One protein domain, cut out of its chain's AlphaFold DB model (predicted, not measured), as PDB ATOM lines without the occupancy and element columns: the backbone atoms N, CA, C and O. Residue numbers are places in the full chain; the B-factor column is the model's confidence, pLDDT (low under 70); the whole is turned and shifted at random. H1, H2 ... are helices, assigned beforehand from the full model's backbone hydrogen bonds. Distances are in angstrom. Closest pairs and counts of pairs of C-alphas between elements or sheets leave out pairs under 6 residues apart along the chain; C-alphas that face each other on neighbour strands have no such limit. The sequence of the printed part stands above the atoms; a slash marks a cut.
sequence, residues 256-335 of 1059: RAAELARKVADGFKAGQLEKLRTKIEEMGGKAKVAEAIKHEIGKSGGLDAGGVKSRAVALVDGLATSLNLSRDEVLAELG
ATOM      1  N   ARG A 256     -71.017-100.905  63.187       76.62
ATOM      2  CA  ARG A 256     -70.376-101.618  64.298       76.62
ATOM      3  C   ARG A 256     -69.373-102.671  63.814       76.62
ATOM      4  O   ARG A 256     -68.287-102.752  64.385       76.62
ATOM      5  N   ALA A 257     -69.677-103.420  62.751       74.19
ATOM      6  CA  ALA A 257     -68.725-104.333  62.118       74.19
ATOM      7  C   ALA A 257     -67.507-103.562  61.579       74.19
ATOM      8  O   ALA A 257     -66.362-103.960  61.806       74.19
ATOM      9  N   ALA A 258     -67.733-102.403  60.951       71.69
ATOM     10  CA  ALA A 258     -66.659-101.524  60.488       71.69
ATOM     11  C   ALA A 258     -65.812-100.937  61.640       71.69
ATOM     12  O   ALA A 258     -64.592-100.799  61.500       71.69
ATOM     13  N   GLU A 259     -66.417-100.609  62.787       80.81
ATOM     14  CA  GLU A 259     -65.697-100.145  63.981       80.81
ATOM     15  C   GLU A 259     -64.862-101.265  64.629       80.81
ATOM     16  O   GLU A 259     -63.681-101.066  64.932       80.81
ATOM     17  N   LEU A 260     -65.441-102.458  64.796       77.25
ATOM     18  CA  LEU A 260     -64.751-103.635  65.333       77.25
ATOM     19  C   LEU A 260     -63.587-104.065  64.423       77.25
ATOM     20  O   LEU A 260     -62.488-104.327  64.917       77.25
ATOM     21  N   ALA A 261     -63.766-104.029  63.099       74.31
ATOM     22  CA  ALA A 261     -62.706-104.308  62.129       74.31
ATOM     23  C   ALA A 261     -61.510-103.351  62.268       74.31
ATOM     24  O   ALA A 261     -60.360-103.790  62.191       74.31
ATOM     25  N   ARG A 262     -61.760-102.059  62.539       76.62
ATOM     26  CA  ARG A 262     -60.692-101.084  62.826       76.62
ATOM     27  C   ARG A 262     -59.955-101.417  64.121       76.62
ATOM     28  O   ARG A 262     -58.734-101.530  64.086       76.62
ATOM     29  N   LYS A 263     -60.667-101.688  65.223       74.38
ATOM     30  CA  LYS A 263     -60.046-102.071  66.511       74.38
ATOM     31  C   LYS A 263     -59.168-103.322  66.387       74.38
ATOM     32  O   LYS A 263     -58.055-103.360  66.917       74.38
ATOM     33  N   VAL A 264     -59.622-104.326  65.633       75.19
ATOM     34  CA  VAL A 264     -58.839-105.539  65.352       75.19
ATOM     35  C   VAL A 264     -57.596-105.224  64.505       75.19
ATOM     36  O   VAL A 264     -56.511-105.729  64.813       75.19
ATOM     37  N   ALA A 265     -57.706-104.369  63.486       71.81
ATOM     38  CA  ALA A 265     -56.563-103.945  62.675       71.81
ATOM     39  C   ALA A 265     -55.528-103.137  63.486       71.81
ATOM     40  O   ALA A 265     -54.328-103.409  63.391       71.81
ATOM     41  N   ASP A 266     -55.980-102.206  64.328       72.94
ATOM     42  CA  ASP A 266     -55.119-101.340  65.142       72.94
ATOM     43  C   ASP A 266     -54.329-102.136  66.196       72.94
ATOM     44  O   ASP A 266     -53.119-101.940  66.338       72.94
ATOM     45  N   GLY A 267     -54.955-103.109  66.870       74.38
ATOM     46  CA  GLY A 267     -54.242-103.993  67.803       74.38
ATOM     47  C   GLY A 267     -53.214-104.899  67.109       74.38
ATOM     48  O   GLY A 267     -52.079-105.025  67.573       74.38
ATOM     49  N   PHE A 268     -53.541-105.445  65.927       73.38
ATOM     50  CA  PHE A 268     -52.568-106.208  65.133       73.38
ATOM     51  C   PHE A 268     -51.359-105.342  64.755       73.38
ATOM     52  O   PHE A 268     -50.216-105.782  64.883       73.38
ATOM     53  N   LYS A 269     -51.607-104.094  64.344       76.19
ATOM     54  CA  LYS A 269     -50.577-103.116  63.987       76.19
ATOM     55  C   LYS A 269     -49.668-102.763  65.167       76.19
ATOM     56  O   LYS A 269     -48.448-102.750  64.996       76.19
ATOM     57  N   ALA A 270     -50.226-102.555  66.361       72.75
ATOM     58  CA  ALA A 270     -49.445-102.346  67.583       72.75
ATOM     59  C   ALA A 270     -48.504-103.536  67.869       72.75
ATOM     60  O   ALA A 270     -47.313-103.341  68.111       72.75
ATOM     61  N   GLY A 271     -48.994-104.773  67.715       76.12
ATOM     62  CA  GLY A 271     -48.175-105.982  67.854       76.12
ATOM     63  C   GLY A 271     -47.059-106.138  66.805       76.12
ATOM     64  O   GLY A 271     -46.054-106.795  67.080       76.12
ATOM     65  N   GLN A 272     -47.192-105.544  65.613       81.69
ATOM     66  CA  GLN A 272     -46.116-105.518  64.607       81.69
ATOM     67  C   GLN A 272     -45.095-104.402  64.863       81.69
ATOM     68  O   GLN A 272     -43.905-104.607  64.625       81.69
ATOM     69  N   LEU A 273     -45.526-103.249  65.389       77.25
ATOM     70  CA  LEU A 273     -44.623-102.172  65.811       77.25
ATOM     71  C   LEU A 273     -43.716-102.611  66.966       77.25
ATOM     72  O   LEU A 273     -42.526-102.301  66.954       77.25
ATOM     73  N   GLU A 274     -44.223-103.406  67.907       78.94
ATOM     74  CA  GLU A 274     -43.386-103.922  68.993       78.94
ATOM     75  C   GLU A 274     -42.332-104.920  68.476       78.94
ATOM     76  O   GLU A 274     -41.150-104.797  68.788       78.94
ATOM     77  N   LYS A 275     -42.705-105.813  67.546       81.31
ATOM     78  CA  LYS A 275     -41.748-106.689  66.839       81.31
ATOM     79  C   LYS A 275     -40.724-105.914  66.005       81.31
ATOM     80  O   LYS A 275     -39.589-106.372  65.857       81.31
ATOM     81  N   LEU A 276     -41.104-104.761  65.448       83.88
ATOM     82  CA  LEU A 276     -40.173-103.866  64.760       83.88
ATOM     83  C   LEU A 276     -39.136-103.311  65.744       83.88
ATOM     84  O   LEU A 276     -37.947-103.341  65.433       83.88
ATOM     85  N   ARG A 277     -39.561-102.869  66.934       82.38
ATOM     86  CA  ARG A 277     -38.662-102.380  67.991       82.38
ATOM     87  C   ARG A 277     -37.695-103.462  68.464       82.38
ATOM     88  O   ARG A 277     -36.495-103.201  68.498       82.38
ATOM     89  N   THR A 278     -38.172-104.686  68.713       82.38
ATOM     90  CA  THR A 278     -37.299-105.818  69.077       82.38
ATOM     91  C   THR A 278     -36.234-106.073  68.006       82.38
ATOM     92  O   THR A 278     -35.046-106.087  68.321       82.38
ATOM     93  N   LYS A 279     -36.625-106.163  66.724       78.44
ATOM     94  CA  LYS A 279     -35.677-106.321  65.603       78.44
ATOM     95  C   LYS A 279     -34.694-105.150  65.482       78.44
ATOM     96  O   LYS A 279     -33.542-105.352  65.106       78.44
ATOM     97  N   ILE A 280     -35.124-103.919  65.763       81.19
ATOM     98  CA  ILE A 280     -34.251-102.735  65.744       81.19
ATOM     99  C   ILE A 280     -33.174-102.825  66.835       81.19
ATOM    100  O   ILE A 280     -32.017-102.489  66.564       81.19
ATOM    101  N   GLU A 281     -33.507-103.327  68.024       79.19
ATOM    102  CA  GLU A 281     -32.521-103.560  69.085       79.19
ATOM    103  C   GLU A 281     -31.592-104.747  68.777       79.19
ATOM    104  O   GLU A 281     -30.378-104.612  68.932       79.19
ATOM    105  N   GLU A 282     -32.096-105.846  68.200       78.75
ATOM    106  CA  GLU A 282     -31.265-106.954  67.683       78.75
ATOM    107  C   GLU A 282     -30.236-106.487  66.632       78.75
ATOM    108  O   GLU A 282     -29.105-106.974  66.594       78.75
ATOM    109  N   MET A 283     -30.583-105.490  65.809       76.12
ATOM    110  CA  MET A 283     -29.670-104.857  64.843       76.12
ATOM    111  C   MET A 283     -28.657-103.878  65.481       76.12
ATOM    112  O   MET A 283     -27.886-103.218  64.774       76.12
ATOM    113  N   GLY A 284     -28.602-103.798  66.814       75.06
ATOM    114  CA  GLY A 284     -27.676-102.951  67.569       75.06
ATOM    115  C   GLY A 284     -28.214-101.556  67.891       75.06
ATOM    116  O   GLY A 284     -27.416-100.629  68.053       75.06
ATOM    117  N   GLY A 285     -29.538-101.417  67.961       78.19
ATOM    118  CA  GLY A 285     -30.238-100.261  68.507       78.19
ATOM    119  C   GLY A 285     -30.616 -99.179  67.498       78.19
ATOM    120  O   GLY A 285     -29.904 -98.899  66.524       78.19
ATOM    121  N   LYS A 286     -31.742 -98.510  67.776       81.06
ATOM    122  CA  LYS A 286     -32.379 -97.485  66.916       81.06
ATOM    123  C   LYS A 286     -31.411 -96.429  66.376       81.06
ATOM    124  O   LYS A 286     -31.439 -96.119  65.185       81.06
ATOM    125  N   ALA A 287     -30.508 -95.919  67.216       74.94
ATOM    126  CA  ALA A 287     -29.525 -94.910  66.818       74.94
ATOM    127  C   ALA A 287     -28.534 -95.419  65.752       74.94
ATOM    128  O   ALA A 287     -28.232 -94.704  64.797       74.94
ATOM    129  N   LYS A 288     -28.062 -96.665  65.881       77.62
ATOM    130  CA  LYS A 288     -27.062 -97.272  64.991       77.62
ATOM    131  C   LYS A 288     -27.651 -97.602  63.620       77.62
ATOM    132  O   LYS A 288     -27.026 -97.328  62.597       77.62
ATOM    133  N   VAL A 289     -28.878 -98.131  63.603       77.38
ATOM    134  CA  VAL A 289     -29.634 -98.410  62.371       77.38
ATOM    135  C   VAL A 289     -29.957 -97.104  61.630       77.38
ATOM    136  O   VAL A 289     -29.736 -97.010  60.422       77.38
ATOM    137  N   ALA A 290     -30.393 -96.064  62.350       78.19
ATOM    138  CA  ALA A 290     -30.678 -94.755  61.764       78.19
ATOM    139  C   ALA A 290     -29.422 -94.062  61.194       78.19
ATOM    140  O   ALA A 290     -29.490 -93.497  60.103       78.19
ATOM    141  N   GLU A 291     -28.274 -94.122  61.879       76.44
ATOM    142  CA  GLU A 291     -26.995 -93.594  61.369       76.44
ATOM    143  C   GLU A 291     -26.535 -94.310  60.092       76.44
ATOM    144  O   GLU A 291     -26.198 -93.652  59.105       76.44
ATOM    145  N   ALA A 292     -26.592 -95.647  60.062       72.00
ATOM    146  CA  ALA A 292     -26.231 -96.429  58.877       72.00
ATOM    147  C   ALA A 292     -27.094 -96.065  57.653       72.00
ATOM    148  O   ALA A 292     -26.576 -95.937  56.540       72.00
ATOM    149  N   ILE A 293     -28.394 -95.835  57.864       72.81
ATOM    150  CA  ILE A 293     -29.326 -95.396  56.817       72.81
ATOM    151  C   ILE A 293     -29.004 -93.966  56.350       72.81
ATOM    152  O   ILE A 293     -28.887 -93.740  55.144       72.81
ATOM    153  N   LYS A 294     -28.789 -93.004  57.262       74.69
ATOM    154  CA  LYS A 294     -28.433 -91.613  56.904       74.69
ATOM    155  C   LYS A 294     -27.131 -91.522  56.109       74.69
ATOM    156  O   LYS A 294     -27.083 -90.808  55.107       74.69
ATOM    157  N   HIS A 295     -26.090 -92.229  56.548       71.81
ATOM    158  CA  HIS A 295     -24.780 -92.230  55.897       71.81
ATOM    159  C   HIS A 295     -24.872 -92.713  54.443       71.81
ATOM    160  O   HIS A 295     -24.245 -92.133  53.556       71.81
ATOM    161  N   GLU A 296     -25.696 -93.729  54.175       65.31
ATOM    162  CA  GLU A 296     -25.849 -94.259  52.822       65.31
ATOM    163  C   GLU A 296     -26.768 -93.386  51.943       65.31
ATOM    164  O   GLU A 296     -26.444 -93.162  50.776       65.31
ATOM    165  N   ILE A 297     -27.829 -92.783  52.505       65.31
ATOM    166  CA  ILE A 297     -28.650 -91.756  51.821       65.31
ATOM    167  C   ILE A 297     -27.787 -90.556  51.389       65.31
ATOM    168  O   ILE A 297     -27.978 -90.010  50.300       65.31
ATOM    169  N   GLY A 298     -26.813 -90.165  52.221       59.41
ATOM    170  CA  GLY A 298     -25.864 -89.091  51.920       59.41
ATOM    171  C   GLY A 298     -24.973 -89.366  50.703       59.41
ATOM    172  O   GLY A 298     -24.543 -88.417  50.049       59.41
ATOM    173  N   LYS A 299     -24.735 -90.639  50.356       60.41
ATOM    174  CA  LYS A 299     -23.976 -91.034  49.157       60.41
ATOM    175  C   LYS A 299     -24.843 -91.181  47.909       60.41
ATOM    176  O   LYS A 299     -24.366 -90.880  46.821       60.41
ATOM    177  N   SER A 300     -26.085 -91.656  48.044       56.81
ATOM    178  CA  SER A 300     -26.992 -91.866  46.903       56.81
ATOM    179  C   SER A 300     -27.746 -90.605  46.466       56.81
ATOM    180  O   SER A 300     -28.394 -90.615  45.426       56.81
ATOM    181  N   GLY A 301     -27.679 -89.509  47.232       54.66
ATOM    182  CA  GLY A 301     -28.386 -88.261  46.912       54.66
ATOM    183  C   GLY A 301     -29.892 -88.301  47.207       54.66
ATOM    184  O   GLY A 301     -30.629 -87.419  46.768       54.66
ATOM    185  N   GLY A 302     -30.352 -89.310  47.950       57.31
ATOM    186  CA  GLY A 302     -31.760 -89.549  48.267       57.31
ATOM    187  C   GLY A 302     -32.078 -91.039  48.419       57.31
ATOM    188  O   GLY A 302     -31.259 -91.892  48.074       57.31
ATOM    189  N   LEU A 303     -33.270 -91.352  48.934       55.88
ATOM    190  CA  LEU A 303     -33.761 -92.734  49.045       55.88
ATOM    191  C   LEU A 303     -34.092 -93.339  47.669       55.88
ATOM    192  O   LEU A 303     -33.746 -94.486  47.423       55.88
ATOM    193  N   ASP A 304     -34.675 -92.564  46.749       55.62
ATOM    194  CA  ASP A 304     -35.138 -93.062  45.440       55.62
ATOM    195  C   ASP A 304     -34.332 -92.497  44.242       55.62
ATOM    196  O   ASP A 304     -34.819 -92.434  43.113       55.62
ATOM    197  N   ALA A 305     -33.089 -92.055  44.472       46.50
ATOM    198  CA  ALA A 305     -32.227 -91.459  43.449       46.50
ATOM    199  C   ALA A 305     -31.278 -92.493  42.800       46.50
ATOM    200  O   ALA A 305     -30.241 -92.843  43.358       46.50
ATOM    201  N   GLY A 306     -31.608 -92.932  41.580       44.34
ATOM    202  CA  GLY A 306     -30.741 -93.773  40.739       44.34
ATOM    203  C   GLY A 306     -31.086 -95.269  40.747       44.34
ATOM    204  O   GLY A 306     -31.519 -95.828  41.748       44.34
ATOM    205  N   GLY A 307     -30.898 -95.929  39.598       45.72
ATOM    206  CA  GLY A 307     -31.429 -97.268  39.283       45.72
ATOM    207  C   GLY A 307     -30.806 -98.479  39.995       45.72
ATOM    208  O   GLY A 307     -30.873 -99.582  39.460       45.72
ATOM    209  N   VAL A 308     -30.201 -98.307  41.173       48.75
ATOM    210  CA  VAL A 308     -29.695 -99.404  42.014       48.75
ATOM    211  C   VAL A 308     -30.205 -99.177  43.435       48.75
ATOM    212  O   VAL A 308     -29.821 -98.198  44.071       48.75
ATOM    213  N   LYS A 309     -31.063-100.073  43.949       56.00
ATOM    214  CA  LYS A 309     -31.564 -99.979  45.332       56.00
ATOM    215  C   LYS A 309     -30.379 -99.957  46.300       56.00
ATOM    216  O   LYS A 309     -29.644-100.940  46.399       56.00
ATOM    217  N   SER A 310     -30.204 -98.855  47.031       64.00
ATOM    218  CA  SER A 310     -29.176 -98.779  48.069       64.00
ATOM    219  C   SER A 310     -29.474 -99.792  49.181       64.00
ATOM    220  O   SER A 310     -30.631-100.146  49.435       64.00
ATOM    221  N   ARG A 311     -28.430-100.262  49.879       63.59
ATOM    222  CA  ARG A 311     -28.580-101.225  50.989       63.59
ATOM    223  C   ARG A 311     -29.552-100.734  52.071       63.59
ATOM    224  O   ARG A 311     -30.262-101.548  52.653       63.59
ATOM    225  N   ALA A 312     -29.622 -99.420  52.291       64.44
ATOM    226  CA  ALA A 312     -30.563 -98.796  53.215       64.44
ATOM    227  C   ALA A 312     -32.031 -98.958  52.772       64.44
ATOM    228  O   ALA A 312     -32.869 -99.343  53.584       64.44
ATOM    229  N   VAL A 313     -32.341 -98.738  51.488       68.69
ATOM    230  CA  VAL A 313     -33.703 -98.916  50.944       68.69
ATOM    231  C   VAL A 313     -34.127-100.379  51.020       68.69
ATOM    232  O   VAL A 313     -35.238-100.671  51.449       68.69
ATOM    233  N   ALA A 314     -33.231-101.305  50.665       73.75
ATOM    234  CA  ALA A 314     -33.506-102.738  50.748       73.75
ATOM    235  C   ALA A 314     -33.789-103.205  52.191       73.75
ATOM    236  O   ALA A 314     -34.658-104.052  52.394       73.75
ATOM    237  N   LEU A 315     -33.103-102.633  53.190       76.38
ATOM    238  CA  LEU A 315     -33.344-102.930  54.604       76.38
ATOM    239  C   LEU A 315     -34.714-102.415  55.075       76.38
ATOM    240  O   LEU A 315     -35.466-103.172  55.684       76.38
ATOM    241  N   VAL A 316     -35.060-101.159  54.768       79.06
ATOM    242  CA  VAL A 316     -36.353-100.569  55.167       79.06
ATOM    243  C   VAL A 316     -37.519-101.269  54.457       79.06
ATOM    244  O   VAL A 316     -38.484-101.644  55.121       79.06
ATOM    245  N   ASP A 317     -37.410-101.525  53.147       79.88
ATOM    246  CA  ASP A 317     -38.406-102.292  52.379       79.88
ATOM    247  C   ASP A 317     -38.564-103.722  52.932       79.88
ATOM    248  O   ASP A 317     -39.683-104.227  53.042       79.88
ATOM    249  N   GLY A 318     -37.458-104.375  53.308       82.44
ATOM    250  CA  GLY A 318     -37.466-105.720  53.886       82.44
ATOM    251  C   GLY A 318     -38.141-105.774  55.258       82.44
ATOM    252  O   GLY A 318     -38.958-106.661  55.505       82.44
ATOM    253  N   LEU A 319     -37.863-104.804  56.136       80.94
ATOM    254  CA  LEU A 319     -38.511-104.691  57.446       80.94
ATOM    255  C   LEU A 319     -40.014-104.429  57.302       80.94
ATOM    256  O   LEU A 319     -40.801-105.171  57.892       80.94
ATOM    257  N   ALA A 320     -40.390-103.458  56.462       83.00
ATOM    258  CA  ALA A 320     -41.776-103.122  56.125       83.00
ATOM    259  C   ALA A 320     -42.549-104.356  55.629       83.00
ATOM    260  O   ALA A 320     -43.562-104.740  56.216       83.00
ATOM    261  N   THR A 321     -42.000-105.058  54.632       82.00
ATOM    262  CA  THR A 321     -42.598-106.283  54.074       82.00
ATOM    263  C   THR A 321     -42.690-107.405  55.118       82.00
ATOM    264  O   THR A 321     -43.729-108.045  55.239       82.00
ATOM    265  N   SER A 322     -41.635-107.639  55.911       80.31
ATOM    266  CA  SER A 322     -41.581-108.764  56.866       80.31
ATOM    267  C   SER A 322     -42.495-108.621  58.089       80.31
ATOM    268  O   SER A 322     -42.715-109.606  58.793       80.31
ATOM    269  N   LEU A 323     -42.981-107.410  58.369       81.62
ATOM    270  CA  LEU A 323     -43.859-107.097  59.503       81.62
ATOM    271  C   LEU A 323     -45.233-106.566  59.060       81.62
ATOM    272  O   LEU A 323     -46.054-106.224  59.905       81.62
ATOM    273  N   ASN A 324     -45.490-106.514  57.749       79.38
ATOM    274  CA  ASN A 324     -46.696-105.939  57.149       79.38
ATOM    275  C   ASN A 324     -46.980-104.494  57.623       79.38
ATOM    276  O   ASN A 324     -48.110-104.143  57.963       79.38
ATOM    277  N   LEU A 325     -45.925-103.674  57.665       81.31
ATOM    278  CA  LEU A 325     -45.956-102.241  57.976       81.31
ATOM    279  C   LEU A 325     -45.620-101.432  56.717       81.31
ATOM    280  O   LEU A 325     -44.938-101.925  55.817       81.31
ATOM    281  N   SER A 326     -46.045-100.172  56.646       82.19
ATOM    282  CA  SER A 326     -45.627 -99.285  55.554       82.19
ATOM    283  C   SER A 326     -44.183 -98.794  55.731       82.19
ATOM    284  O   SER A 326     -43.653 -98.715  56.843       82.19
ATOM    285  N   ARG A 327     -43.544 -98.405  54.618       77.88
ATOM    286  CA  ARG A 327     -42.199 -97.801  54.611       77.88
ATOM    287  C   ARG A 327     -42.125 -96.577  55.539       77.88
ATOM    288  O   ARG A 327     -41.163 -96.443  56.291       77.88
ATOM    289  N   ASP A 328     -43.154 -95.732  55.522       77.12
ATOM    290  CA  ASP A 328     -43.222 -94.505  56.325       77.12
ATOM    291  C   ASP A 328     -43.319 -94.796  57.829       77.12
ATOM    292  O   ASP A 328     -42.729 -94.073  58.628       77.12
ATOM    293  N   GLU A 329     -43.997 -95.874  58.231       79.69
ATOM    294  CA  GLU A 329     -44.090 -96.297  59.638       79.69
ATOM    295  C   GLU A 329     -42.759 -96.848  60.157       79.69
ATOM    296  O   GLU A 329     -42.343 -96.500  61.262       79.69
ATOM    297  N   VAL A 330     -42.041 -97.630  59.340       80.56
ATOM    298  CA  VAL A 330     -40.687 -98.100  59.679       80.56
ATOM    299  C   VAL A 330     -39.712 -96.923  59.803       80.56
ATOM    300  O   VAL A 330     -38.911 -96.877  60.737       80.56
ATOM    301  N   LEU A 331     -39.794 -95.938  58.903       79.69
ATOM    302  CA  LEU A 331     -38.972 -94.724  58.967       79.69
ATOM    303  C   LEU A 331     -39.334 -93.841  60.173       79.69
ATOM    304  O   LEU A 331     -38.430 -93.342  60.849       79.69
ATOM    305  N   ALA A 332     -40.622 -93.696  60.492       79.56
ATOM    306  CA  ALA A 332     -41.091 -92.956  61.662       79.56
ATOM    307  C   ALA A 332     -40.623 -93.600  62.976       79.56
ATOM    308  O   ALA A 332     -40.098 -92.896  63.842       79.56
ATOM    309  N   GLU A 333     -40.718 -94.928  63.105       82.56
ATOM    310  CA  GLU A 333     -40.202 -95.660  64.267       82.56
ATOM    311  C   GLU A 333     -38.664 -95.636  64.328       82.56
ATOM    312  O   GLU A 333     -38.096 -95.687  65.410       82.56
ATOM    313  N   LEU A 334     -37.953 -95.429  63.215       79.06
ATOM    314  CA  LEU A 334     -36.509 -95.133  63.212       79.06
ATOM    315  C   LEU A 334     -36.172 -93.649  63.477       79.06
ATOM    316  O   LEU A 334     -34.996 -93.295  63.585       79.06
ATOM    317  N   GLY A 335     -37.167 -92.767  63.608       74.69
ATOM    318  CA  GLY A 335     -36.969 -91.326  63.816       74.69
ATOM    319  C   GLY A 335     -36.505 -90.558  62.570       74.69
ATOM    320  O   GLY A 335     -35.967 -89.455  62.689       74.69
TER     321      GLY A 335
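What this domain is: This is residues 256 to 335 of the 1059 residues of the protein "LPD1 domain-containing protein" of Methylomagnum ishizawai (UniProt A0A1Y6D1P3). The long helix H1 and the shorter H2 meet near their ends as an L; H3 bridges the two arms, with H4 across it, and residues 256 to 267 of H1 stick out. The printed part has 80 residues with four named helices, H1 to H4 in order, and no named strand: all helix. It is loose, radius of gyration of the C-alphas 14.9 A, spanning 50 by 28 by 18 A.

How they stand to each other: H1, residues 256 to 282, is close to but not clearly touching H2, residues 286 to 300, about perpendicular at 85 degrees; their closest C-alphas, Ile 280 and Lys 286, are 5.7 A apart. The hub H3, residues 311 to 323, touches H1 at residues 272 to 276 alone, closest C-alphas Gln 272 and Leu 323, 5.8 A. H3 touches H2 at residues 292 to 297 alone, closest C-alphas Ile 293 and Ala 312, 5.1 A. H4, residues 327 to 333, touches H3, about perpendicular at 89 degrees, closest C-alphas Ala 320 and Arg 327, 5.5 A. Every O i to N i+4 pair is within hydrogen-bond range in H3 and H4, 22 of 23 in H1 and 10 of 11 in H2.

Where its parts are: H1 begins at C-alpha 256 (-70.376, -101.618, 64.298) and measures 39.6 A, H2 21.5 A, H3 18.5 A; H4, 10.1 A, ends at C-alpha 333 (-40.202, -95.660, 64.267).

The domain as a whole: The farthest C-alphas, Arg 256 and Lys 299, are 49.9 A apart. The printed part has no cut and no long link; pLDDT is under 70 at residues 296 to 313.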